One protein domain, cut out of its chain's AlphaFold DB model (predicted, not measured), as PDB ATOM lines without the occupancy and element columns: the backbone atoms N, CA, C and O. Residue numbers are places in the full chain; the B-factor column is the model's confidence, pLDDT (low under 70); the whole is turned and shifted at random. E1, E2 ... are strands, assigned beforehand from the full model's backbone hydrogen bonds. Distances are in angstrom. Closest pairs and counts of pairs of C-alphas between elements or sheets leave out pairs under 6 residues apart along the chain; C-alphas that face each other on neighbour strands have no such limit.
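This is residues 132 to 304 of the 343 residues of an uncharacterized protein of Stylonychia lemnae (UniProt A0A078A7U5). The chain winds in stacked turns, a solenoid with three parallel sheets as walls, but little regular structure: named strands hold 69 of 173 printed residues. It is all strand, E1 to E16 along the chain, with no named helix. It is compact, radius of gyration of the C-alphas 14.2 A, spanning 41 by 34 by 32 A.

The first sheet runs E1 residues 140-143, E4 166-169, E8 203-206, E11 241-244, E14 274-276, E16 300-302. The second runs E7 195-199, E3 154-162, 18.7 A long, E6 190-192, E10 217-219, E13 260-263, E15 286-289. The third runs E2 147-151, E5 184-187, E9 210-214, E12 253-257. C-alpha 140 is at (-61.967, -33.331, -50.886), C-alpha 302 at (-37.159, -35.516, -50.751).

N 142 of E1 and O 167 of E4, 2.8 A apart, are within hydrogen-bond range. The second sheet is curled and twisted; E3 bends by 76 degrees at residue 157.

The printed part has no cut. Links E4 to E5 and E10 to E11 are long. No printed residue is under pLDDT 70.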
ATOM      1  N   ILE A 132     -62.531 -47.006 -44.163       95.69
ATOM      2  CA  ILE A 132     -61.310 -47.734 -44.536       95.69
ATOM      3  C   ILE A 132     -61.184 -48.022 -46.042       95.69
ATOM      4  O   ILE A 132     -60.105 -48.360 -46.521       95.69
ATOM      5  N   GLN A 133     -62.285 -47.910 -46.787       95.62
ATOM      6  CA  GLN A 133     -62.327 -48.078 -48.239       95.62
ATOM      7  C   GLN A 133     -62.040 -46.776 -48.999       95.62
ATOM      8  O   GLN A 133     -62.020 -46.793 -50.228       95.62
ATOM      9  N   SER A 134     -61.849 -45.650 -48.304       96.88
ATOM     10  CA  SER A 134     -61.443 -44.396 -48.934       96.88
ATOM     11  C   SER A 134     -60.060 -44.547 -49.559       96.88
ATOM     12  O   SER A 134     -59.083 -44.883 -48.888       96.88
ATOM     13  N   THR A 135     -59.966 -44.295 -50.860       96.56
ATOM     14  CA  THR A 135     -58.705 -44.390 -51.597       96.56
ATOM     15  C   THR A 135     -58.003 -43.041 -51.679       96.56
ATOM     16  O   THR A 135     -56.793 -42.979 -51.502       96.56
ATOM     17  N   GLN A 136     -58.735 -41.952 -51.901       97.06
ATOM     18  CA  GLN A 136     -58.166 -40.636 -52.190       97.06
ATOM     19  C   GLN A 136     -59.026 -39.544 -51.561       97.06
ATOM     20  O   GLN A 136     -60.239 -39.567 -51.750       97.06
ATOM     21  N   GLY A 137     -58.412 -38.580 -50.864       97.38
ATOM     22  CA  GLY A 137     -59.076 -37.314 -50.532       97.38
ATOM     23  C   GLY A 137     -60.420 -37.476 -49.831       97.38
ATOM     24  O   GLY A 137     -61.438 -37.076 -50.391       97.38
ATOM     25  N   ALA A 138     -60.459 -38.055 -48.628       98.19
ATOM     26  CA  ALA A 138     -61.734 -38.364 -47.977       98.19
ATOM     27  C   ALA A 138     -62.593 -37.114 -47.722       98.19
ATOM     28  O   ALA A 138     -63.818 -37.180 -47.816       98.19
ATOM     29  N   GLY A 139     -61.957 -35.974 -47.433       98.50
ATOM     30  CA  GLY A 139     -62.632 -34.680 -47.352       98.50
ATOM     31  C   GLY A 139     -62.931 -34.095 -48.732       98.50
ATOM     32  O   GLY A 139     -64.092 -33.870 -49.066       98.50
ATOM     33  N   LEU A 140     -61.881 -33.858 -49.524       98.81
ATOM     34  CA  LEU A 140     -61.967 -33.331 -50.886       98.81
ATOM     35  C   LEU A 140     -61.077 -34.137 -51.836       98.81
ATOM     36  O   LEU A 140     -59.854 -34.160 -51.692       98.81
ATOM     37  N   GLN A 141     -61.689 -34.727 -52.854       98.81
ATOM     38  CA  GLN A 141     -61.000 -35.322 -53.989       98.81
ATOM     39  C   GLN A 141     -61.186 -34.419 -55.205       98.81
ATOM     40  O   GLN A 141     -62.312 -34.146 -55.617       98.81
ATOM     41  N   CYS A 142     -60.075 -33.948 -55.759       98.56
ATOM     42  CA  CYS A 142     -60.061 -32.996 -56.853       98.56
ATOM     43  C   CYS A 142     -59.286 -33.535 -58.058       98.56
ATOM     44  O   CYS A 142     -58.103 -33.863 -57.942       98.56
ATOM     45  N   PHE A 143     -59.932 -33.526 -59.223       98.62
ATOM     46  CA  PHE A 143     -59.304 -33.790 -60.516       98.62
ATOM     47  C   PHE A 143     -59.441 -32.579 -61.432       98.62
ATOM     48  O   PHE A 143     -60.544 -32.149 -61.759       98.62
ATOM     49  N   ASN A 144     -58.323 -32.019 -61.882       98.50
ATOM     50  CA  ASN A 144     -58.310 -30.881 -62.801       98.50
ATOM     51  C   ASN A 144     -59.178 -29.702 -62.319       98.50
ATOM     52  O   ASN A 144     -59.815 -29.033 -63.133       98.50
ATOM     53  N   CYS A 145     -59.258 -29.443 -61.009       98.50
ATOM     54  CA  CYS A 145     -60.029 -28.300 -60.522       98.50
ATOM     55  C   CYS A 145     -59.469 -26.992 -61.091       98.50
ATOM     56  O   CYS A 145     -58.266 -26.834 -61.310       98.50
ATOM     57  N   ARG A 146     -60.352 -26.023 -61.325       97.62
ATOM     58  CA  ARG A 146     -59.960 -24.705 -61.838       97.62
ATOM     59  C   ARG A 146     -59.317 -23.838 -60.771       97.62
ATOM     60  O   ARG A 146     -58.410 -23.072 -61.079       97.62
ATOM     61  N   ASN A 147     -59.786 -23.957 -59.536       98.44
ATOM     62  CA  ASN A 147     -59.197 -23.322 -58.368       98.44
ATOM     63  C   ASN A 147     -59.638 -24.052 -57.092       98.44
ATOM     64  O   ASN A 147     -60.661 -24.737 -57.081       98.44
ATOM     65  N   ILE A 148     -58.878 -23.884 -56.014       98.81
ATOM     66  CA  ILE A 148     -59.312 -24.255 -54.663       98.81
ATOM     67  C   ILE A 148     -58.973 -23.102 -53.732       98.81
ATOM     68  O   ILE A 148     -57.832 -22.649 -53.708       98.81
ATOM     69  N   TYR A 149     -59.931 -22.663 -52.925       98.88
ATOM     70  CA  TYR A 149     -59.704 -21.691 -51.865       98.88
ATOM     71  C   TYR A 149     -60.241 -22.215 -50.538       98.88
ATOM     72  O   TYR A 149     -61.447 -22.371 -50.365       98.88
ATOM     73  N   ILE A 150     -59.347 -22.475 -49.587       98.94
ATOM     74  CA  ILE A 150     -59.702 -22.944 -48.246       98.94
ATOM     75  C   ILE A 150     -59.254 -21.911 -47.224       98.94
ATOM     76  O   ILE A 150     -58.076 -21.553 -47.161       98.94
ATOM     77  N   SER A 151     -60.186 -21.425 -46.406       98.88
ATOM     78  CA  SER A 151     -59.892 -20.418 -45.392       98.88
ATOM     79  C   SER A 151     -60.617 -20.679 -44.085       98.88
ATOM     80  O   SER A 151     -61.788 -21.047 -44.094       98.88
ATOM     81  N   GLN A 152     -59.935 -20.445 -42.958       98.88
ATOM     82  CA  GLN A 152     -60.544 -20.492 -41.619       98.88
ATOM     83  C   GLN A 152     -61.267 -21.816 -41.336       98.88
ATOM     84  O   GLN A 152     -62.255 -21.851 -40.618       98.88
ATOM     85  N   SER A 153     -60.798 -22.910 -41.935       98.94
ATOM     86  CA  SER A 153     -61.516 -24.182 -41.930       98.94
ATOM     87  C   SER A 153     -60.770 -25.250 -41.138       98.94
ATOM     88  O   SER A 153     -59.545 -25.198 -40.977       98.94
ATOM     89  N   LEU A 154     -61.517 -26.234 -40.642       98.94
ATOM     90  CA  LEU A 154     -61.004 -27.380 -39.898       98.94
ATOM     91  C   LEU A 154     -61.257 -28.669 -40.675       98.94
ATOM     92  O   LEU A 154     -62.400 -29.015 -40.959       98.94
ATOM     93  N   PHE A 155     -60.190 -29.420 -40.920       98.94
ATOM     94  CA  PHE A 155     -60.240 -30.794 -41.397       98.94
ATOM     95  C   PHE A 155     -59.704 -31.691 -40.287       98.94
ATOM     96  O   PHE A 155     -58.567 -31.505 -39.839       98.94
ATOM     97  N   SER A 156     -60.510 -32.630 -39.793       98.81
ATOM     98  CA  SER A 156     -60.073 -33.450 -38.660       98.81
ATOM     99  C   SER A 156     -60.576 -34.879 -38.655       98.81
ATOM    100  O   SER A 156     -61.749 -35.122 -38.919       98.81
ATOM    101  N   SER A 157     -59.716 -35.809 -38.236       98.75
ATOM    102  CA  SER A 157     -60.072 -37.231 -38.115       98.75
ATOM    103  C   SER A 157     -60.545 -37.819 -39.446       98.75
ATOM    104  O   SER A 157     -61.622 -38.410 -39.533       98.75
ATOM    105  N   LEU A 158     -59.736 -37.604 -40.485       98.81
ATOM    106  CA  LEU A 158     -59.978 -38.079 -41.844       98.81
ATOM    107  C   LEU A 158     -59.059 -39.263 -42.162       98.81
ATOM    108  O   LEU A 158     -57.904 -39.269 -41.733       98.81
ATOM    109  N   PHE A 159     -59.560 -40.252 -42.900       98.75
ATOM    110  CA  PHE A 159     -58.784 -41.409 -43.349       98.75
ATOM    111  C   PHE A 159     -58.978 -41.662 -44.842       98.75
ATOM    112  O   PHE A 159     -60.112 -41.753 -45.301       98.75
ATOM    113  N   SER A 160     -57.878 -41.860 -45.567       98.19
ATOM    114  CA  SER A 160     -57.862 -42.426 -46.923       98.19
ATOM    115  C   SER A 160     -56.567 -43.214 -47.148       98.19
ATOM    116  O   SER A 160     -55.682 -43.223 -46.291       98.19
ATOM    117  N   GLN A 161     -56.398 -43.864 -48.300       97.88
ATOM    118  CA  GLN A 161     -55.088 -44.408 -48.670       97.88
ATOM    119  C   GLN A 161     -54.081 -43.289 -48.970       97.88
ATOM    120  O   GLN A 161     -52.987 -43.303 -48.409       97.88
ATOM    121  N   ILE A 162     -54.442 -42.304 -49.796       98.06
ATOM    122  CA  ILE A 162     -53.576 -41.161 -50.126       98.06
ATOM    123  C   ILE A 162     -54.286 -39.822 -49.935       98.06
ATOM    124  O   ILE A 162     -55.442 -39.661 -50.336       98.06
ATOM    125  N   GLY A 163     -53.590 -38.854 -49.331       98.19
ATOM    126  CA  GLY A 163     -54.126 -37.509 -49.115       98.19
ATOM    127  C   GLY A 163     -55.412 -37.543 -48.300       98.19
ATOM    128  O   GLY A 163     -56.479 -37.280 -48.840       98.19
ATOM    129  N   SER A 164     -55.343 -37.928 -47.025       98.25
ATOM    130  CA  SER A 164     -56.547 -38.241 -46.232       98.25
ATOM    131  C   SER A 164     -57.569 -37.112 -46.154       98.25
ATOM    132  O   SER A 164     -58.770 -37.369 -46.199       98.25
ATOM    133  N   ALA A 165     -57.116 -35.861 -46.099       98.56
ATOM    134  CA  ALA A 165     -58.002 -34.715 -46.148       98.56
ATOM    135  C   ALA A 165     -58.273 -34.292 -47.586       98.56
ATOM    136  O   ALA A 165     -59.433 -34.130 -47.962       98.56
ATOM    137  N   ILE A 166     -57.206 -34.091 -48.363       98.88
ATOM    138  CA  ILE A 166     -57.295 -33.517 -49.701       98.88
ATOM    139  C   ILE A 166     -56.375 -34.268 -50.662       98.88
ATOM    140  O   ILE A 166     -55.170 -34.391 -50.433       98.88
ATOM    141  N   TYR A 167     -56.957 -34.710 -51.771       98.88
ATOM    142  CA  TYR A 167     -56.243 -35.218 -52.934       98.88
ATOM    143  C   TYR A 167     -56.450 -34.257 -54.099       98.88
ATOM    144  O   TYR A 167     -57.592 -33.907 -54.399       98.88
ATOM    145  N   ILE A 168     -55.366 -33.836 -54.749       98.88
ATOM    146  CA  ILE A 168     -55.426 -33.019 -55.964       98.88
ATOM    147  C   ILE A 168     -54.570 -33.683 -57.027       98.88
ATOM    148  O   ILE A 168     -53.393 -33.954 -56.793       98.88
ATOM    149  N   GLU A 169     -55.155 -33.879 -58.199       98.69
ATOM    150  CA  GLU A 169     -54.449 -34.267 -59.408       98.69
ATOM    151  C   GLU A 169     -54.784 -33.308 -60.539       98.69
ATOM    152  O   GLU A 169     -55.942 -32.945 -60.751       98.69
ATOM    153  N   GLU A 170     -53.754 -32.896 -61.262       98.25
ATOM    154  CA  GLU A 170     -53.886 -31.962 -62.363       98.25
ATOM    155  C   GLU A 170     -53.082 -32.415 -63.581       98.25
ATOM    156  O   GLU A 170     -51.903 -32.749 -63.499       98.25
ATOM    157  N   ASN A 171     -53.728 -32.379 -64.740       97.50
ATOM    158  CA  ASN A 171     -53.124 -32.677 -66.028       97.50
ATOM    159  C   ASN A 171     -52.647 -31.385 -66.701       97.50
ATOM    160  O   ASN A 171     -53.244 -30.325 -66.518       97.50
ATOM    161  N   GLU A 172     -51.641 -31.482 -67.573       96.75
ATOM    162  CA  GLU A 172     -51.077 -30.317 -68.281       96.75
ATOM    163  C   GLU A 172     -52.122 -29.519 -69.073       96.75
ATOM    164  O   GLU A 172     -52.064 -28.295 -69.112       96.75
ATOM    165  N   GLY A 173     -53.141 -30.182 -69.633       95.94
ATOM    166  CA  GLY A 173     -54.230 -29.504 -70.348       95.94
ATOM    167  C   GLY A 173     -55.085 -28.572 -69.477       95.94
ATOM    168  O   GLY A 173     -55.753 -27.692 -70.011       95.94
ATOM    169  N   ASN A 174     -55.059 -28.732 -68.149       96.94
ATOM    170  CA  ASN A 174     -55.741 -27.841 -67.209       96.94
ATOM    171  C   ASN A 174     -54.849 -26.674 -66.740       96.94
ATOM    172  O   ASN A 174     -55.347 -25.741 -66.107       96.94
ATOM    173  N   LYS A 175     -53.547 -26.681 -67.039       97.25
ATOM    174  CA  LYS A 175     -52.613 -25.634 -66.608       97.25
ATOM    175  C   LYS A 175     -52.599 -24.496 -67.621       97.25
ATOM    176  O   LYS A 175     -52.006 -24.613 -68.692       97.25
ATOM    177  N   LEU A 176     -53.261 -23.384 -67.305       95.75
ATOM    178  CA  LEU A 176     -53.317 -22.239 -68.213       95.75
ATOM    179  C   LEU A 176     -52.207 -21.241 -67.883       95.75
ATOM    180  O   LEU A 176     -51.891 -21.004 -66.720       95.75
ATOM    181  N   VAL A 177     -51.661 -20.582 -68.906       94.44
ATOM    182  CA  VAL A 177     -50.687 -19.485 -68.728       94.44
ATOM    183  C   VAL A 177     -51.301 -18.306 -67.961       94.44
ATOM    184  O   VAL A 177     -50.598 -17.567 -67.282       94.44
ATOM    185  N   SER A 178     -52.623 -18.139 -68.052       94.94
ATOM    186  CA  SER A 178     -53.383 -17.118 -67.327       94.94
ATOM    187  C   SER A 178     -53.661 -17.463 -65.863       94.94
ATOM    188  O   SER A 178     -54.263 -16.647 -65.164       94.94
ATOM    189  N   ASP A 179     -53.314 -18.669 -65.405       96.00
ATOM    190  CA  ASP A 179     -53.632 -19.093 -64.045       96.00
ATOM    191  C   ASP A 179     -52.803 -18.321 -63.013       96.00
ATOM    192  O   ASP A 179     -51.607 -18.081 -63.166       96.00
ATOM    193  N   SER A 180     -53.478 -17.915 -61.938       94.25
ATOM    194  CA  SER A 180     -52.866 -17.192 -60.824       94.25
ATOM    195  C   SER A 180     -51.892 -18.085 -60.052       94.25
ATOM    196  O   SER A 180     -52.163 -19.267 -59.852       94.25
ATOM    197  N   LEU A 181     -50.835 -17.493 -59.482       92.25
ATOM    198  CA  LEU A 181     -49.945 -18.158 -58.512       92.25
ATOM    199  C   LEU A 181     -50.678 -18.661 -57.253       92.25
ATOM    200  O   LEU A 181     -50.137 -19.439 -56.471       92.25
ATOM    201  N   GLU A 182     -51.916 -18.216 -57.049       91.81
ATOM    202  CA  GLU A 182     -52.810 -18.673 -55.990       91.81
ATOM    203  C   GLU A 182     -53.984 -19.505 -56.539       91.81
ATOM    204  O   GLU A 182     -55.066 -19.492 -55.954       91.81
ATOM    205  N   LYS A 183     -53.794 -20.225 -57.659       97.81
ATOM    206  CA  LYS A 183     -54.796 -21.148 -58.227       97.81
ATOM    207  C   LYS A 183     -55.359 -22.085 -57.159       97.81
ATOM    208  O   LYS A 183     -56.576 -22.221 -57.030       97.81
ATOM    209  N   TYR A 184     -54.477 -22.680 -56.362       98.69
ATOM    210  CA  TYR A 184     -54.846 -23.353 -55.126       98.69
ATOM    211  C   TYR A 184     -54.312 -22.557 -53.934       98.69
ATOM    212  O   TYR A 184     -53.117 -22.287 -53.826       98.69
ATOM    213  N   LYS A 185     -55.187 -22.185 -53.005       98.69
ATOM    214  CA  LYS A 185     -54.824 -21.386 -51.837       98.69
ATOM    215  C   LYS A 185     -55.462 -21.939 -50.577       98.69
ATOM    216  O   LYS A 185     -56.677 -22.086 -50.491       98.69
ATOM    217  N   ILE A 186     -54.631 -22.184 -49.573       98.75
ATOM    218  CA  ILE A 186     -55.054 -22.607 -48.240       98.75
ATOM    219  C   ILE A 186     -54.516 -21.597 -47.238       98.75
ATOM    220  O   ILE A 186     -53.319 -21.314 -47.220       98.75
ATOM    221  N   GLN A 187     -55.385 -21.045 -46.394       98.50
ATOM    222  CA  GLN A 187     -54.959 -20.090 -45.382       98.50
ATOM    223  C   GLN A 187     -55.713 -20.208 -44.062       98.50
ATOM    224  O   GLN A 187     -56.901 -20.528 -44.040       98.50
ATOM    225  N   ASN A 188     -55.041 -19.890 -42.955       98.75
ATOM    226  CA  ASN A 188     -55.657 -19.809 -41.625       98.75
ATOM    227  C   ASN A 188     -56.451 -21.073 -41.248       98.75
ATOM    228  O   ASN A 188     -57.498 -20.972 -40.618       98.75
ATOM    229  N   SER A 189     -56.021 -22.249 -41.709       98.88
ATOM    230  CA  SER A 189     -56.795 -23.489 -41.587       98.88
ATOM    231  C   SER A 189     -56.045 -24.529 -40.763       98.88
ATOM    232  O   SER A 189     -54.819 -24.470 -40.616       98.88
ATOM    233  N   LYS A 190     -56.781 -25.484 -40.193       98.94
ATOM    234  CA  LYS A 190     -56.224 -26.535 -39.340       98.94
ATOM    235  C   LYS A 190     -56.539 -27.919 -39.895       98.94
ATOM    236  O   LYS A 190     -57.689 -28.229 -40.183       98.94
ATOM    237  N   PHE A 191     -55.513 -28.757 -39.957       98.94
ATOM    238  CA  PHE A 191     -55.577 -30.157 -40.361       98.94
ATOM    239  C   PHE A 191     -55.047 -31.009 -39.213       98.94
ATOM    240  O   PHE A 191     -53.871 -30.878 -38.848       98.94
ATOM    241  N   GLN A 192     -55.908 -31.817 -38.592       98.81
ATOM    242  CA  GLN A 192     -55.523 -32.559 -37.392       98.81
ATOM    243  C   GLN A 192     -56.024 -33.999 -37.328       98.81
ATOM    244  O   GLN A 192     -57.174 -34.284 -37.657       98.81
ATOM    245  N   ASN A 193     -55.201 -34.892 -36.777       98.81
ATOM    246  CA  ASN A 193     -55.540 -36.309 -36.598       98.81
ATOM    247  C   ASN A 193     -55.948 -37.007 -37.905       98.81
ATOM    248  O   ASN A 193     -56.791 -37.904 -37.892       98.81
ATOM    249  N   CYS A 194     -55.410 -36.565 -39.037       98.81
ATOM    250  CA  CYS A 194     -55.704 -37.142 -40.338       98.81
ATOM    251  C   CYS A 194     -54.669 -38.231 -40.671       98.81
ATOM    252  O   CYS A 194     -53.484 -38.095 -40.353       98.81
ATOM    253  N   VAL A 195     -55.113 -39.342 -41.256       98.81
ATOM    254  CA  VAL A 195     -54.292 -40.541 -41.466       98.81
ATOM    255  C   VAL A 195     -54.412 -41.009 -42.908       98.81
ATOM    256  O   VAL A 195     -55.485 -41.414 -43.345       98.81
ATOM    257  N   ALA A 196     -53.302 -40.995 -43.637       98.56
ATOM    258  CA  ALA A 196     -53.190 -41.656 -44.928       98.56
ATOM    259  C   ALA A 196     -52.536 -43.031 -44.752       98.56
ATOM    260  O   ALA A 196     -51.478 -43.134 -44.129       98.56
ATOM    261  N   ASN A 197     -53.133 -44.085 -45.307       97.50
ATOM    262  CA  ASN A 197     -52.590 -45.443 -45.193       97.50
ATOM    263  C   ASN A 197     -51.365 -45.703 -46.092       97.50
ATOM    264  O   ASN A 197     -50.731 -46.748 -45.976       97.50
ATOM    265  N   VAL A 198     -51.068 -44.784 -47.012       97.62
ATOM    266  CA  VAL A 198     -49.984 -44.903 -47.992       97.62
ATOM    267  C   VAL A 198     -49.125 -43.643 -48.029       97.62
ATOM    268  O   VAL A 198     -47.923 -43.734 -47.831       97.62
ATOM    269  N   ALA A 199     -49.685 -42.470 -48.323       98.00
ATOM    270  CA  ALA A 199     -48.872 -41.270 -48.545       98.00
ATOM    271  C   ALA A 199     -49.661 -39.981 -48.336       98.00
ATOM    272  O   ALA A 199     -50.861 -39.932 -48.608       98.00
ATOM    273  N   GLY A 200     -48.972 -38.920 -47.911       97.81
ATOM    274  CA  GLY A 200     -49.576 -37.602 -47.758       97.81
ATOM    275  C   GLY A 200     -50.620 -37.604 -46.651       97.81
ATOM    276  O   GLY A 200     -51.820 -37.621 -46.918       97.81
ATOM    277  N   GLY A 201     -50.167 -37.611 -45.395       98.12
ATOM    278  CA  GLY A 201     -51.033 -37.801 -44.229       98.12
ATOM    279  C   GLY A 201     -52.214 -36.837 -44.155       98.12
ATOM    280  O   GLY A 201     -53.235 -37.190 -43.580       98.12
ATOM    281  N   VAL A 202     -52.120 -35.670 -44.795       98.81
ATOM    282  CA  VAL A 202     -53.219 -34.731 -45.036       98.81
ATOM    283  C   VAL A 202     -53.418 -34.502 -46.533       98.81
ATOM    284  O   VAL A 202     -54.531 -34.677 -47.029       98.81
ATOM    285  N   PHE A 203     -52.355 -34.101 -47.237       98.88
ATOM    286  CA  PHE A 203     -52.394 -33.724 -48.647       98.88
ATOM    287  C   PHE A 203     -51.579 -34.668 -49.507       98.88
ATOM    288  O   PHE A 203     -50.417 -34.948 -49.203       98.88
ATOM    289  N   PHE A 204     -52.167 -35.052 -50.633       98.81
ATOM    290  CA  PHE A 204     -51.442 -35.618 -51.756       98.81
ATOM    291  C   PHE A 204     -51.635 -34.702 -52.963       98.81
ATOM    292  O   PHE A 204     -52.751 -34.541 -53.458       98.81
ATOM    293  N   LEU A 205     -50.549 -34.052 -53.375       98.81
ATOM    294  CA  LEU A 205     -50.529 -33.034 -54.418       98.81
ATOM    295  C   LEU A 205     -49.810 -33.603 -55.637       98.81
ATOM    296  O   LEU A 205     -48.582 -33.688 -55.647       98.81
ATOM    297  N   ASN A 206     -50.582 -34.006 -56.641       98.38
ATOM    298  CA  ASN A 206     -50.078 -34.595 -57.868       98.38
ATOM    299  C   ASN A 206     -50.135 -33.581 -59.011       98.38
ATOM    300  O   ASN A 206     -51.209 -33.243 -59.506       98.38
ATOM    301  N   ASN A 207     -48.960 -33.107 -59.421       98.25
ATOM    302  CA  ASN A 207     -48.783 -32.275 -60.603       98.25
ATOM    303  C   ASN A 207     -49.572 -30.949 -60.583       98.25
ATOM    304  O   ASN A 207     -49.985 -30.440 -61.621       98.25
ATOM    305  N   ILE A 208     -49.763 -30.363 -59.398       98.31
ATOM    306  CA  ILE A 208     -50.423 -29.059 -59.237       98.31
ATOM    307  C   ILE A 208     -49.638 -27.935 -59.922       98.31
ATOM    308  O   ILE A 208     -48.422 -27.866 -59.784       98.31
ATOM    309  N   GLN A 209     -50.315 -27.000 -60.591       98.06
ATOM    310  CA  GLN A 209     -49.635 -25.849 -61.197       98.06
ATOM    311  C   GLN A 209     -49.097 -24.872 -60.141       98.06
ATOM    312  O   GLN A 209     -47.888 -24.725 -59.987       98.06
ATOM    313  N   TYR A 210     -49.991 -24.224 -59.384       98.38
ATOM    314  CA  TYR A 210     -49.628 -23.210 -58.393       98.38
ATOM    315  C   TYR A 210     -50.436 -23.383 -57.104       98.38
ATOM    316  O   TYR A 210     -51.658 -23.212 -57.104       98.38
ATOM    317  N   MET A 211     -49.758 -23.700 -55.997       98.62
ATOM    318  CA  MET A 211     -50.365 -23.750 -54.667       98.62
ATOM    319  C   MET A 211     -49.636 -22.863 -53.657       98.62
ATOM    320  O   MET A 211     -48.413 -22.919 -53.528       98.62
ATOM    321  N   SER A 212     -50.409 -22.119 -52.862       98.31
ATOM    322  CA  SER A 212     -49.934 -21.377 -51.692       98.31
ATOM    323  C   SER A 212     -50.620 -21.854 -50.410       98.31
ATOM    324  O   SER A 212     -51.848 -21.899 -50.333       98.31
ATOM    325  N   ILE A 213     -49.832 -22.174 -49.382       98.62
ATOM    326  CA  ILE A 213     -50.310 -22.512 -48.035       98.62
ATOM    327  C   ILE A 213     -49.773 -21.468 -47.054       98.62
ATOM    328  O   ILE A 213     -48.562 -21.228 -46.990       98.62
ATOM    329  N   GLN A 214     -50.663 -20.836 -46.289       98.31
ATOM    330  CA  GLN A 214     -50.331 -19.711 -45.411       98.31
ATOM    331  C   GLN A 214     -50.936 -19.879 -44.018       98.31
ATOM    332  O   GLN A 214     -52.105 -20.246 -43.891       98.31
ATOM    333  N   ASN A 215     -50.171 -19.570 -42.967       98.19
ATOM    334  CA  ASN A 215     -50.656 -19.504 -41.580       98.19
ATOM    335  C   ASN A 215     -51.561 -20.686 -41.173       98.19
ATOM    336  O   ASN A 215     -52.617 -20.514 -40.564       98.19
ATOM    337  N   SER A 216     -51.207 -21.895 -41.607       98.69
ATOM    338  CA  SER A 216     -52.016 -23.096 -41.400       98.69
ATOM    339  C   SER A 216     -51.290 -24.093 -40.503       98.69
ATOM    340  O   SER A 216     -50.060 -24.130 -40.437       98.69
ATOM    341  N   THR A 217     -52.062 -24.891 -39.769       98.81
ATOM    342  CA  THR A 217     -51.534 -25.849 -38.790       98.81
ATOM    343  C   THR A 217     -51.822 -27.283 -39.213       98.81
ATOM    344  O   THR A 217     -52.971 -27.639 -39.461       98.81
ATOM    345  N   PHE A 218     -50.784 -28.114 -39.204       98.88
ATOM    346  CA  PHE A 218     -50.812 -29.551 -39.454       98.88
ATOM    347  C   PHE A 218     -50.374 -30.264 -38.177       98.88
ATOM    348  O   PHE A 218     -49.201 -30.193 -37.795       98.88
ATOM    349  N   GLN A 219     -51.320 -30.896 -37.488       98.88
ATOM    350  CA  GLN A 219     -51.107 -31.460 -36.160       98.88
ATOM    351  C   GLN A 219     -51.487 -32.943 -36.098       98.88
ATOM    352  O   GLN A 219     -52.591 -33.304 -36.484       98.88
ATOM    353  N   ASP A 220     -50.626 -33.795 -35.545       98.81
ATOM    354  CA  ASP A 220     -50.963 -35.202 -35.262       98.81
ATOM    355  C   ASP A 220     -51.375 -36.021 -36.506       98.81
ATOM    356  O   ASP A 220     -52.156 -36.970 -36.403       98.81
ATOM    357  N   ASN A 221     -50.878 -35.660 -37.693       98.88
ATOM    358  CA  ASN A 221     -51.209 -36.366 -38.933       98.88
ATOM    359  C   ASN A 221     -50.210 -37.484 -39.235       98.88
ATOM    360  O   ASN A 221     -49.060 -37.438 -38.789       98.88
ATOM    361  N   LYS A 222     -50.652 -38.511 -39.968       98.81
ATOM    362  CA  LYS A 222     -49.845 -39.712 -40.207       98.81
ATOM    363  C   LYS A 222     -49.891 -40.174 -41.658       98.81
ATOM    364  O   LYS A 222     -50.971 -40.264 -42.231       98.81
ATOM    365  N   ALA A 223     -48.738 -40.549 -42.199       98.44
ATOM    366  CA  ALA A 223     -48.609 -41.350 -43.412       98.44
ATOM    367  C   ALA A 223     -48.039 -42.728 -43.044       98.44
ATOM    368  O   ALA A 223     -46.897 -42.830 -42.585       98.44
ATOM    369  N   LEU A 224     -48.850 -43.769 -43.221       97.94
ATOM    370  CA  LEU A 224     -48.487 -45.155 -42.933       97.94
ATOM    371  C   LEU A 224     -47.858 -45.828 -44.159       97.94
ATOM    372  O   LEU A 224     -47.978 -45.352 -45.289       97.94
ATOM    373  N   TYR A 225     -47.170 -46.936 -43.927       94.94
ATOM    374  CA  TYR A 225     -46.565 -47.776 -44.941       94.94
ATOM    375  C   TYR A 225     -47.426 -49.018 -45.175       94.94
ATOM    376  O   TYR A 225     -47.620 -49.857 -44.294       94.94
ATOM    377  N   GLN A 226     -47.901 -49.176 -46.409       92.81
ATOM    378  CA  GLN A 226     -48.637 -50.357 -46.837       92.81
ATOM    379  C   GLN A 226     -47.808 -51.168 -47.841       92.81
ATOM    380  O   GLN A 226     -47.708 -50.819 -49.018       92.81
ATOM    381  N   SER A 227     -47.275 -52.308 -47.396       87.88
ATOM    382  CA  SER A 227     -46.418 -53.198 -48.203       87.88
ATOM    383  C   SER A 227     -47.110 -53.842 -49.408       87.88
ATOM    384  O   SER A 227     -46.444 -54.294 -50.334       87.88
ATOM    385  N   THR A 228     -48.442 -53.905 -49.407       88.44
ATOM    386  CA  THR A 228     -49.243 -54.482 -50.500       88.44
ATOM    387  C   THR A 228     -49.678 -53.458 -51.545       88.44
ATOM    388  O   THR A 228     -50.330 -53.823 -52.522       88.44
ATOM    389  N   TYR A 229     -49.358 -52.176 -51.352       89.12
ATOM    390  CA  TYR A 229     -49.715 -51.128 -52.304       89.12
ATOM    391  C   TYR A 229     -48.899 -51.262 -53.599       89.12
ATOM    392  O   TYR A 229     -47.729 -51.629 -53.572       89.12
ATOM    393  N   SER A 230     -49.486 -50.979 -54.759       84.12
ATOM    394  CA  SER A 230     -48.809 -51.231 -56.039       84.12
ATOM    395  C   SER A 230     -47.620 -50.299 -56.299       84.12
ATOM    396  O   SER A 230     -46.647 -50.719 -56.917       84.12
ATOM    397  N   LYS A 231     -47.678 -49.055 -55.807       87.38
ATOM    398  CA  LYS A 231     -46.623 -48.042 -55.965       87.38
ATOM    399  C   LYS A 231     -45.827 -47.892 -54.674       87.38
ATOM    400  O   LYS A 231     -46.107 -47.028 -53.845       87.38
ATOM    401  N   GLN A 232     -44.868 -48.784 -54.461       87.75
ATOM    402  CA  GLN A 232     -44.084 -48.802 -53.223       87.75
ATOM    403  C   GLN A 232     -43.196 -47.557 -53.057       87.75
ATOM    404  O   GLN A 232     -42.829 -47.221 -51.933       87.75
ATOM    405  N   GLU A 233     -42.885 -46.822 -54.130       86.69
ATOM    406  CA  GLU A 233     -42.025 -45.635 -54.061       86.69
ATOM    407  C   GLU A 233     -42.598 -44.477 -53.222       86.69
ATOM    408  O   GLU A 233     -41.828 -43.713 -52.617       86.69
ATOM    409  N   ILE A 234     -43.931 -44.371 -53.152       92.50
ATOM    410  CA  ILE A 234     -44.628 -43.307 -52.416       92.50
ATOM    411  C   ILE A 234     -44.991 -43.710 -50.982       92.50
ATOM    412  O   ILE A 234     -45.310 -42.846 -50.168       92.50
ATOM    413  N   ALA A 235     -44.962 -45.007 -50.660       93.75
ATOM    414  CA  ALA A 235     -45.492 -45.525 -49.404       93.75
ATOM    415  C   ALA A 235     -44.723 -44.996 -48.176       93.75
ATOM    416  O   ALA A 235     -43.492 -44.921 -48.162       93.75
ATOM    417  N   GLY A 236     -45.463 -44.634 -47.127       95.62
ATOM    418  CA  GLY A 236     -44.957 -44.071 -45.878       95.62
ATOM    419  C   GLY A 236     -44.292 -42.702 -46.021       95.62
ATOM    420  O   GLY A 236     -43.424 -42.373 -45.209       95.62
ATOM    421  N   ALA A 237     -44.639 -41.918 -47.045       96.94
ATOM    422  CA  ALA A 237     -44.028 -40.617 -47.301       96.94
ATOM    423  C   ALA A 237     -44.959 -39.436 -46.985       96.94
ATOM    424  O   ALA A 237     -46.148 -39.463 -47.309       96.94
ATOM    425  N   GLY A 238     -44.396 -38.370 -46.409       97.69
ATOM    426  CA  GLY A 238     -45.087 -37.096 -46.211       97.69
ATOM    427  C   GLY A 238     -46.154 -37.174 -45.125       97.69
ATOM    428  O   GLY A 238     -47.343 -37.246 -45.426       97.69
ATOM    429  N   GLY A 239     -45.753 -37.142 -43.852       98.25
ATOM    430  CA  GLY A 239     -46.675 -37.322 -42.720       98.25
ATOM    431  C   GLY A 239     -47.786 -36.271 -42.634       98.25
ATOM    432  O   GLY A 239     -48.830 -36.533 -42.046       98.25
ATOM    433  N   ALA A 240     -47.613 -35.119 -43.286       98.69
ATOM    434  CA  ALA A 240     -48.689 -34.190 -43.608       98.69
ATOM    435  C   ALA A 240     -48.844 -33.985 -45.124       98.69
ATOM    436  O   ALA A 240     -49.955 -34.101 -45.635       98.69
ATOM    437  N   ILE A 241     -47.766 -33.692 -45.853       98.81
ATOM    438  CA  ILE A 241     -47.833 -33.325 -47.274       98.81
ATOM    439  C   ILE A 241     -46.930 -34.236 -48.098       98.81
ATOM    440  O   ILE A 241     -45.740 -34.352 -47.812       98.81
ATOM    441  N   TYR A 242     -47.500 -34.815 -49.152       98.62
ATOM    442  CA  TYR A 242     -46.774 -35.407 -50.269       98.62
ATOM    443  C   TYR A 242     -46.971 -34.532 -51.509       98.62
ATOM    444  O   TYR A 242     -48.111 -34.239 -51.871       98.62
ATOM    445  N   PHE A 243     -45.881 -34.124 -52.157       98.50
ATOM    446  CA  PHE A 243     -45.904 -33.286 -53.356       98.50
ATOM    447  C   PHE A 243     -45.088 -33.905 -54.492       98.50
ATOM    448  O   PHE A 243     -43.917 -34.224 -54.319       98.50
ATOM    449  N   THR A 244     -45.699 -34.043 -55.662       97.38
ATOM    450  CA  THR A 244     -45.032 -34.518 -56.875       97.38
ATOM    451  C   THR A 244     -45.395 -33.659 -58.074       97.38
ATOM    452  O   THR A 244     -46.405 -32.950 -58.072       97.38
ATOM    453  N   CYS A 245     -44.543 -33.703 -59.091       96.94
ATOM    454  CA  CYS A 245     -44.701 -32.970 -60.334       96.94
ATOM    455  C   CYS A 245     -44.364 -33.871 -61.515       96.94
ATOM    456  O   CYS A 245     -43.534 -34.769 -61.386       96.94
ATOM    457  N   ASP A 246     -44.970 -33.598 -62.667       94.94
ATOM    458  CA  ASP A 246     -44.560 -34.221 -63.917       94.94
ATOM    459  C   ASP A 246     -43.076 -33.933 -64.214       94.94
ATOM    460  O   ASP A 246     -42.645 -32.778 -64.248       94.94
ATOM    461  N   GLU A 247     -42.295 -34.993 -64.437       90.69
ATOM    462  CA  GLU A 247     -40.842 -34.920 -64.636       90.69
ATOM    463  C   GLU A 247     -40.434 -34.361 -66.010       90.69
ATOM    464  O   GLU A 247     -39.273 -34.007 -66.211       90.69
ATOM    465  N   THR A 248     -41.369 -34.273 -66.962       92.75
ATOM    466  CA  THR A 248     -41.113 -33.761 -68.317       92.75
ATOM    467  C   THR A 248     -41.274 -32.246 -68.365       92.75
ATOM    468  O   THR A 248     -40.404 -31.548 -68.885       92.75
ATOM    469  N   TYR A 249     -42.388 -31.730 -67.840       93.56
ATOM    470  CA  TYR A 249     -42.736 -30.311 -67.946       93.56
ATOM    471  C   TYR A 249     -42.311 -29.497 -66.728       93.56
ATOM    472  O   TYR A 249     -42.053 -28.301 -66.867       93.56
ATOM    473  N   LEU A 250     -42.254 -30.121 -65.543       93.62
ATOM    474  CA  LEU A 250     -41.880 -29.483 -64.275       93.62
ATOM    475  C   LEU A 250     -42.676 -28.193 -63.974       93.62
ATOM    476  O   LEU A 250     -42.206 -27.302 -63.266       93.62
ATOM    477  N   ASN A 251     -43.898 -28.086 -64.503       95.69
ATOM    478  CA  ASN A 251     -44.776 -26.930 -64.336       95.69
ATOM    479  C   ASN A 251     -45.573 -27.046 -63.029       95.69
ATOM    480  O   ASN A 251     -46.798 -27.196 -63.049       95.69
ATOM    481  N   CYS A 252     -44.859 -27.052 -61.902       97.50
ATOM    482  CA  CYS A 252     -45.451 -27.119 -60.573       97.50
ATOM    483  C   CYS A 252     -44.739 -26.206 -59.587       97.50
ATOM    484  O   CYS A 252     -43.512 -26.155 -59.537       97.50
ATOM    485  N   GLN A 253     -45.514 -25.557 -58.726       97.94
ATOM    486  CA  GLN A 253     -44.992 -24.738 -57.646       97.94
ATOM    487  C   GLN A 253     -45.850 -24.893 -56.393       97.94
ATOM    488  O   GLN A 253     -47.041 -24.574 -56.382       97.94
ATOM    489  N   LEU A 254     -45.206 -25.317 -55.308       98.38
ATOM    490  CA  LEU A 254     -45.775 -25.322 -53.966       98.38
ATOM    491  C   LEU A 254     -45.051 -24.282 -53.112       98.38
ATOM    492  O   LEU A 254     -43.839 -24.352 -52.941       98.38
ATOM    493  N   THR A 255     -45.798 -23.334 -52.552       98.19
ATOM    494  CA  THR A 255     -45.268 -22.278 -51.684       98.19
ATOM    495  C   THR A 255     -45.870 -22.388 -50.290       98.19
ATOM    496  O   THR A 255     -47.085 -22.298 -50.122       98.19
ATOM    497  N   LEU A 256     -45.027 -22.521 -49.269       97.94
ATOM    498  CA  LEU A 256     -45.421 -22.492 -47.863       97.94
ATOM    499  C   LEU A 256     -44.836 -21.243 -47.208       97.94
ATOM    500  O   LEU A 256     -43.620 -21.105 -47.111       97.94
ATOM    501  N   SER A 257     -45.700 -20.340 -46.743       94.88
ATOM    502  CA  SER A 257     -45.287 -19.055 -46.160       94.88
ATOM    503  C   SER A 257     -46.067 -18.683 -44.894       94.88
ATOM    504  O   SER A 257     -47.073 -19.312 -44.561       94.88
ATOM    505  N   ARG A 258     -45.638 -17.620 -44.200       88.69
ATOM    506  CA  ARG A 258     -46.399 -16.969 -43.115       88.69
ATOM    507  C   ARG A 258     -46.734 -17.901 -41.943       88.69
ATOM    508  O   ARG A 258     -47.895 -18.027 -41.573       88.69
ATOM    509  N   GLN A 259     -45.722 -18.523 -41.341       93.31
ATOM    510  CA  GLN A 259     -45.840 -19.267 -40.075       93.31
ATOM    511  C   GLN A 259     -46.696 -20.537 -40.140       93.31
ATOM    512  O   GLN A 259     -47.401 -20.876 -39.189       93.31
ATOM    513  N   ASN A 260     -46.603 -21.296 -41.236       97.88
ATOM    514  CA  ASN A 260     -47.165 -22.649 -41.238       97.88
ATOM    515  C   ASN A 260     -46.529 -23.493 -40.127       97.88
ATOM    516  O   ASN A 260     -45.308 -23.483 -39.945       97.88
ATOM    517  N   LYS A 261     -47.355 -24.247 -39.399       98.62
ATOM    518  CA  LYS A 261     -46.917 -25.052 -38.257       98.62
ATOM    519  C   LYS A 261     -47.175 -26.531 -38.494       98.62
ATOM    520  O   LYS A 261     -48.318 -26.948 -38.638       98.62
ATOM    521  N   PHE A 262     -46.120 -27.332 -38.429       98.81
ATOM    522  CA  PHE A 262     -46.170 -28.788 -38.519       98.81
ATOM    523  C   PHE A 262     -45.752 -29.376 -37.178       98.81
ATOM    524  O   PHE A 262     -44.592 -29.257 -36.774       98.81
ATOM    525  N   THR A 263     -46.707 -29.953 -36.448       98.75
ATOM    526  CA  THR A 263     -46.487 -30.488 -35.103       98.75
ATOM    527  C   THR A 263     -46.914 -31.941 -34.983       98.75
ATOM    528  O   THR A 263     -48.050 -32.272 -35.301       98.75
ATOM    529  N   ASN A 264     -46.031 -32.787 -34.452       98.62
ATOM    530  CA  ASN A 264     -46.321 -34.193 -34.157       98.62
ATOM    531  C   ASN A 264     -46.855 -34.996 -35.361       98.62
ATOM    532  O   ASN A 264     -47.679 -35.892 -35.199       98.62
ATOM    533  N   ASN A 265     -46.413 -34.657 -36.575       98.81
ATOM    534  CA  ASN A 265     -46.737 -35.447 -37.758       98.81
ATOM    535  C   ASN A 265     -45.768 -36.634 -37.879       98.81
ATOM    536  O   ASN A 265     -44.598 -36.530 -37.497       98.81
ATOM    537  N   LEU A 266     -46.256 -37.760 -38.396       98.69
ATOM    538  CA  LEU A 266     -45.505 -39.006 -38.519       98.69
ATOM    539  C   LEU A 266     -45.534 -39.520 -39.957       98.69
ATOM    540  O   LEU A 266     -46.602 -39.671 -40.542       98.69
ATOM    541  N   ALA A 267     -44.374 -39.884 -40.487       98.25
ATOM    542  CA  ALA A 267     -44.260 -40.703 -41.687       98.25
ATOM    543  C   ALA A 267     -43.536 -42.007 -41.340       98.25
ATOM    544  O   ALA A 267     -42.469 -41.982 -40.723       98.25
ATOM    545  N   GLU A 268     -44.082 -43.158 -41.728       97.06
ATOM    546  CA  GLU A 268     -43.435 -44.441 -41.420       97.06
ATOM    547  C   GLU A 268     -42.135 -44.661 -42.198       97.06
ATOM    548  O   GLU A 268     -41.281 -45.407 -41.736       97.06
ATOM    549  N   ILE A 269     -41.932 -43.976 -43.326       93.94
ATOM    550  CA  ILE A 269     -40.693 -44.063 -44.103       93.94
ATOM    551  C   ILE A 269     -39.957 -42.725 -44.103       93.94
ATOM    552  O   ILE A 269     -38.858 -42.625 -43.548       93.94
ATOM    553  N   LYS A 270     -40.530 -41.687 -44.723       94.12
ATOM    554  CA  LYS A 270     -39.783 -40.460 -45.039       94.12
ATOM    555  C   LYS A 270     -40.614 -39.181 -44.998       94.12
ATOM    556  O   LYS A 270     -41.772 -39.176 -45.394       94.12
ATOM    557  N   GLY A 271     -39.997 -38.079 -44.576       95.56
ATOM    558  CA  GLY A 271     -40.620 -36.753 -44.579       95.56
ATOM    559  C   GLY A 271     -41.751 -36.671 -43.567       95.56
ATOM    560  O   GLY A 271     -42.921 -36.645 -43.939       95.56
ATOM    561  N   GLY A 272     -41.408 -36.659 -42.278       97.12
ATOM    562  CA  GLY A 272     -42.384 -36.765 -41.189       97.12
ATOM    563  C   GLY A 272     -43.433 -35.656 -41.193       97.12
ATOM    564  O   GLY A 272     -44.554 -35.885 -40.755       97.12
ATOM    565  N   ALA A 273     -43.124 -34.489 -41.762       98.12
ATOM    566  CA  ALA A 273     -44.117 -33.483 -42.124       98.12
ATOM    567  C   ALA A 273     -44.306 -33.378 -43.646       98.12
ATOM    568  O   ALA A 273     -45.425 -33.536 -44.130       98.12
ATOM    569  N   ILE A 274     -43.242 -33.115 -44.403       98.44
ATOM    570  CA  ILE A 274     -43.327 -32.805 -45.837       98.44
ATOM    571  C   ILE A 274     -42.382 -33.711 -46.625       98.44
ATOM    572  O   ILE A 274     -41.225 -33.902 -46.240       98.44
ATOM    573  N   PHE A 275     -42.870 -34.235 -47.746       97.62
ATOM    574  CA  PHE A 275     -42.076 -34.949 -48.735       97.62
ATOM    575  C   PHE A 275     -42.339 -34.424 -50.154       97.62
ATOM    576  O   PHE A 275     -43.493 -34.159 -50.493       97.62
ATOM    577  N   TRP A 276     -41.292 -34.330 -50.983       96.31
ATOM    578  CA  TRP A 276     -41.422 -34.146 -52.437       96.31
ATOM    579  C   TRP A 276     -40.469 -35.033 -53.246       96.31
ATOM    580  O   TRP A 276     -39.409 -35.410 -52.754       96.31
ATOM    581  N   ASP A 277     -40.797 -35.359 -54.494       93.25
ATOM    582  CA  ASP A 277     -39.945 -36.212 -55.342       93.25
ATOM    583  C   ASP A 277     -39.367 -35.536 -56.594       93.25
ATOM    584  O   ASP A 277     -38.261 -35.896 -56.986       93.25
ATOM    585  N   ALA A 278     -40.039 -34.533 -57.161       92.25
ATOM    586  CA  ALA A 278     -39.608 -33.883 -58.402       92.25
ATOM    587  C   ALA A 278     -39.110 -32.441 -58.194       92.25
ATOM    588  O   ALA A 278     -37.919 -32.160 -58.336       92.25
ATOM    589  N   VAL A 279     -40.009 -31.520 -57.827       93.19
ATOM    590  CA  VAL A 279     -39.721 -30.079 -57.708       93.19
ATOM    591  C   VAL A 279     -39.707 -29.660 -56.241       93.19
ATOM    592  O   VAL A 279     -40.580 -30.049 -55.468       93.19
ATOM    593  N   GLU A 280     -38.715 -28.863 -55.851       95.06
ATOM    594  CA  GLU A 280     -38.586 -28.373 -54.480       95.06
ATOM    595  C   GLU A 280     -39.643 -27.300 -54.145       95.06
ATOM    596  O   GLU A 280     -39.800 -26.333 -54.899       95.06
ATOM    597  N   PRO A 281     -40.366 -27.426 -53.012       96.50
ATOM    598  CA  PRO A 281     -41.250 -26.373 -52.529       96.50
ATOM    599  C   PRO A 281     -40.493 -25.123 -52.075       96.50
ATOM    600  O   PRO A 281     -39.405 -25.185 -51.511       96.50
ATOM    601  N   GLN A 282     -41.135 -23.969 -52.212       96.56
ATOM    602  CA  GLN A 282     -40.638 -22.712 -51.667       96.56
ATOM    603  C   GLN A 282     -41.076 -22.571 -50.208       96.56
ATOM    604  O   GLN A 282     -42.272 -22.549 -49.910       96.56
ATOM    605  N   PHE A 283     -40.111 -22.446 -49.297       94.19
ATOM    606  CA  PHE A 283     -40.362 -22.339 -47.862       94.19
ATOM    607  C   PHE A 283     -40.013 -20.943 -47.331       94.19
ATOM    608  O   PHE A 283     -38.926 -20.421 -47.569       94.19
ATOM    609  N   SER A 284     -40.918 -20.355 -46.551       93.50
ATOM    610  CA  SER A 284     -40.702 -19.111 -45.810       93.50
ATOM    611  C   SER A 284     -41.410 -19.202 -44.459       93.50
ATOM    612  O   SER A 284     -42.592 -19.531 -44.395       93.50
ATOM    613  N   ASP A 285     -40.686 -18.933 -43.370       91.69
ATOM    614  CA  ASP A 285     -41.221 -18.891 -42.004       91.69
ATOM    615  C   ASP A 285     -42.061 -20.126 -41.631       91.69
ATOM    616  O   ASP A 285     -43.279 -20.048 -41.489       91.69
ATOM    617  N   ILE A 286     -41.420 -21.289 -41.476       96.12
ATOM    618  CA  ILE A 286     -42.106 -22.544 -41.129       96.12
ATOM    619  C   ILE A 286     -41.646 -23.044 -39.770       96.12
ATOM    620  O   ILE A 286     -40.459 -23.052 -39.455       96.12
ATOM    621  N   ILE A 287     -42.608 -23.497 -38.971       97.62
ATOM    622  CA  ILE A 287     -42.380 -23.991 -37.621       97.62
ATOM    623  C   ILE A 287     -42.586 -25.502 -37.610       97.62
ATOM    624  O   ILE A 287     -43.709 -25.995 -37.733       97.62
ATOM    625  N   PHE A 288     -41.504 -26.240 -37.391       97.69
ATOM    626  CA  PHE A 288     -41.546 -27.681 -37.179       97.69
ATOM    627  C   PHE A 288     -41.365 -28.018 -35.698       97.69
ATOM    628  O   PHE A 288     -40.496 -27.463 -35.027       97.69
ATOM    629  N   SER A 289     -42.165 -28.946 -35.174       97.94
ATOM    630  CA  SER A 289     -42.035 -29.410 -33.792       97.94
ATOM    631  C   SER A 289     -42.447 -30.872 -33.653       97.94
ATOM    632  O   SER A 289     -43.572 -31.234 -33.978       97.94
ATOM    633  N   LYS A 290     -41.558 -31.720 -33.125       97.50
ATOM    634  CA  LYS A 290     -41.853 -33.131 -32.807       97.50
ATOM    635  C   LYS A 290     -42.385 -33.970 -33.983       97.50
ATOM    636  O   LYS A 290     -43.074 -34.952 -33.748       97.50
ATOM    637  N   ASN A 291     -42.108 -33.595 -35.231       98.12
ATOM    638  CA  ASN A 291     -42.410 -34.478 -36.360       98.12
ATOM    639  C   ASN A 291     -41.398 -35.632 -36.378       98.12
ATOM    640  O   ASN A 291     -40.277 -35.462 -35.893       98.12
ATOM    641  N   LYS A 292     -41.790 -36.793 -36.904       97.25
ATOM    642  CA  LYS A 292     -40.931 -37.982 -36.951       97.25
ATOM    643  C   LYS A 292     -41.060 -38.698 -38.290       97.25
ATOM    644  O   LYS A 292     -42.162 -38.886 -38.799       97.25
ATOM    645  N   ALA A 293     -39.930 -39.133 -38.833       94.81
ATOM    646  CA  ALA A 293     -39.872 -40.107 -39.912       94.81
ATOM    647  C   ALA A 293     -38.990 -41.265 -39.464       94.81
ATOM    648  O   ALA A 293     -37.884 -41.029 -38.980       94.81
ATOM    649  N   LEU A 294     -39.451 -42.510 -39.613       91.00
ATOM    650  CA  LEU A 294     -38.685 -43.631 -39.056       91.00
ATOM    651  C   LEU A 294     -37.343 -43.816 -39.770       91.00
ATOM    652  O   LEU A 294     -36.353 -44.098 -39.109       91.00
ATOM    653  N   TYR A 295     -37.269 -43.593 -41.085       85.06
ATOM    654  CA  TYR A 295     -36.031 -43.819 -41.837       85.06
ATOM    655  C   TYR A 295     -35.330 -42.526 -42.247       85.06
ATOM    656  O   TYR A 295     -34.104 -42.438 -42.155       85.06
ATOM    657  N   TYR A 296     -36.068 -41.524 -42.734       83.75
ATOM    658  CA  TYR A 296     -35.425 -40.369 -43.361       83.75
ATOM    659  C   TYR A 296     -36.228 -39.062 -43.275       83.75
ATOM    660  O   TYR A 296     -37.324 -38.953 -43.813       83.75
ATOM    661  N   GLY A 297     -35.629 -38.036 -42.664       89.12
ATOM    662  CA  GLY A 297     -36.146 -36.664 -42.660       89.12
ATOM    663  C   GLY A 297     -37.359 -36.462 -41.752       89.12
ATOM    664  O   GLY A 297     -38.498 -36.496 -42.210       89.12
ATOM    665  N   ASP A 298     -37.113 -36.209 -40.463       93.19
ATOM    666  CA  ASP A 298     -38.171 -36.055 -39.450       93.19
ATOM    667  C   ASP A 298     -39.154 -34.926 -39.769       93.19
ATOM    668  O   ASP A 298     -40.356 -35.066 -39.573       93.19
ATOM    669  N   ASN A 299     -38.653 -33.819 -40.312       95.50
ATOM    670  CA  ASN A 299     -39.488 -32.717 -40.778       95.50
ATOM    671  C   ASN A 299     -39.715 -32.828 -42.281       95.50
ATOM    672  O   ASN A 299     -40.841 -32.978 -42.746       95.50
ATOM    673  N   ILE A 300     -38.622 -32.765 -43.030       95.00
ATOM    674  CA  ILE A 300     -38.623 -32.671 -44.480       95.00
ATOM    675  C   ILE A 300     -37.763 -33.797 -45.045       95.00
ATOM    676  O   ILE A 300     -36.674 -34.066 -44.534       95.00
ATOM    677  N   ALA A 301     -38.241 -34.415 -46.120       93.06
ATOM    678  CA  ALA A 301     -37.465 -35.308 -46.964       93.06
ATOM    679  C   ALA A 301     -37.799 -35.073 -48.437       93.06
ATOM    680  O   ALA A 301     -38.816 -34.475 -48.773       93.06
ATOM    681  N   CYS A 302     -36.955 -35.596 -49.316       90.56
ATOM    682  CA  CYS A 302     -37.159 -35.516 -50.751       90.56
ATOM    683  C   CYS A 302     -36.542 -36.712 -51.474       90.56
ATOM    684  O   CYS A 302     -35.810 -37.503 -50.859       90.56
ATOM    685  N   PHE A 303     -36.806 -36.847 -52.776       81.50
ATOM    686  CA  PHE A 303     -35.988 -37.720 -53.611       81.50
ATOM    687  C   PHE A 303     -34.530 -37.244 -53.602       81.50
ATOM    688  O   PHE A 303     -34.223 -36.059 -53.518       81.50
ATOM    689  N   SER A 304     -33.610 -38.202 -53.608       72.31
ATOM    690  CA  SER A 304     -32.194 -37.945 -53.361       72.31
ATOM    691  C   SER A 304     -31.564 -37.054 -54.421       72.31
ATOM    692  O   SER A 304     -31.347 -37.519 -55.536       72.31
TER     693      SER A 304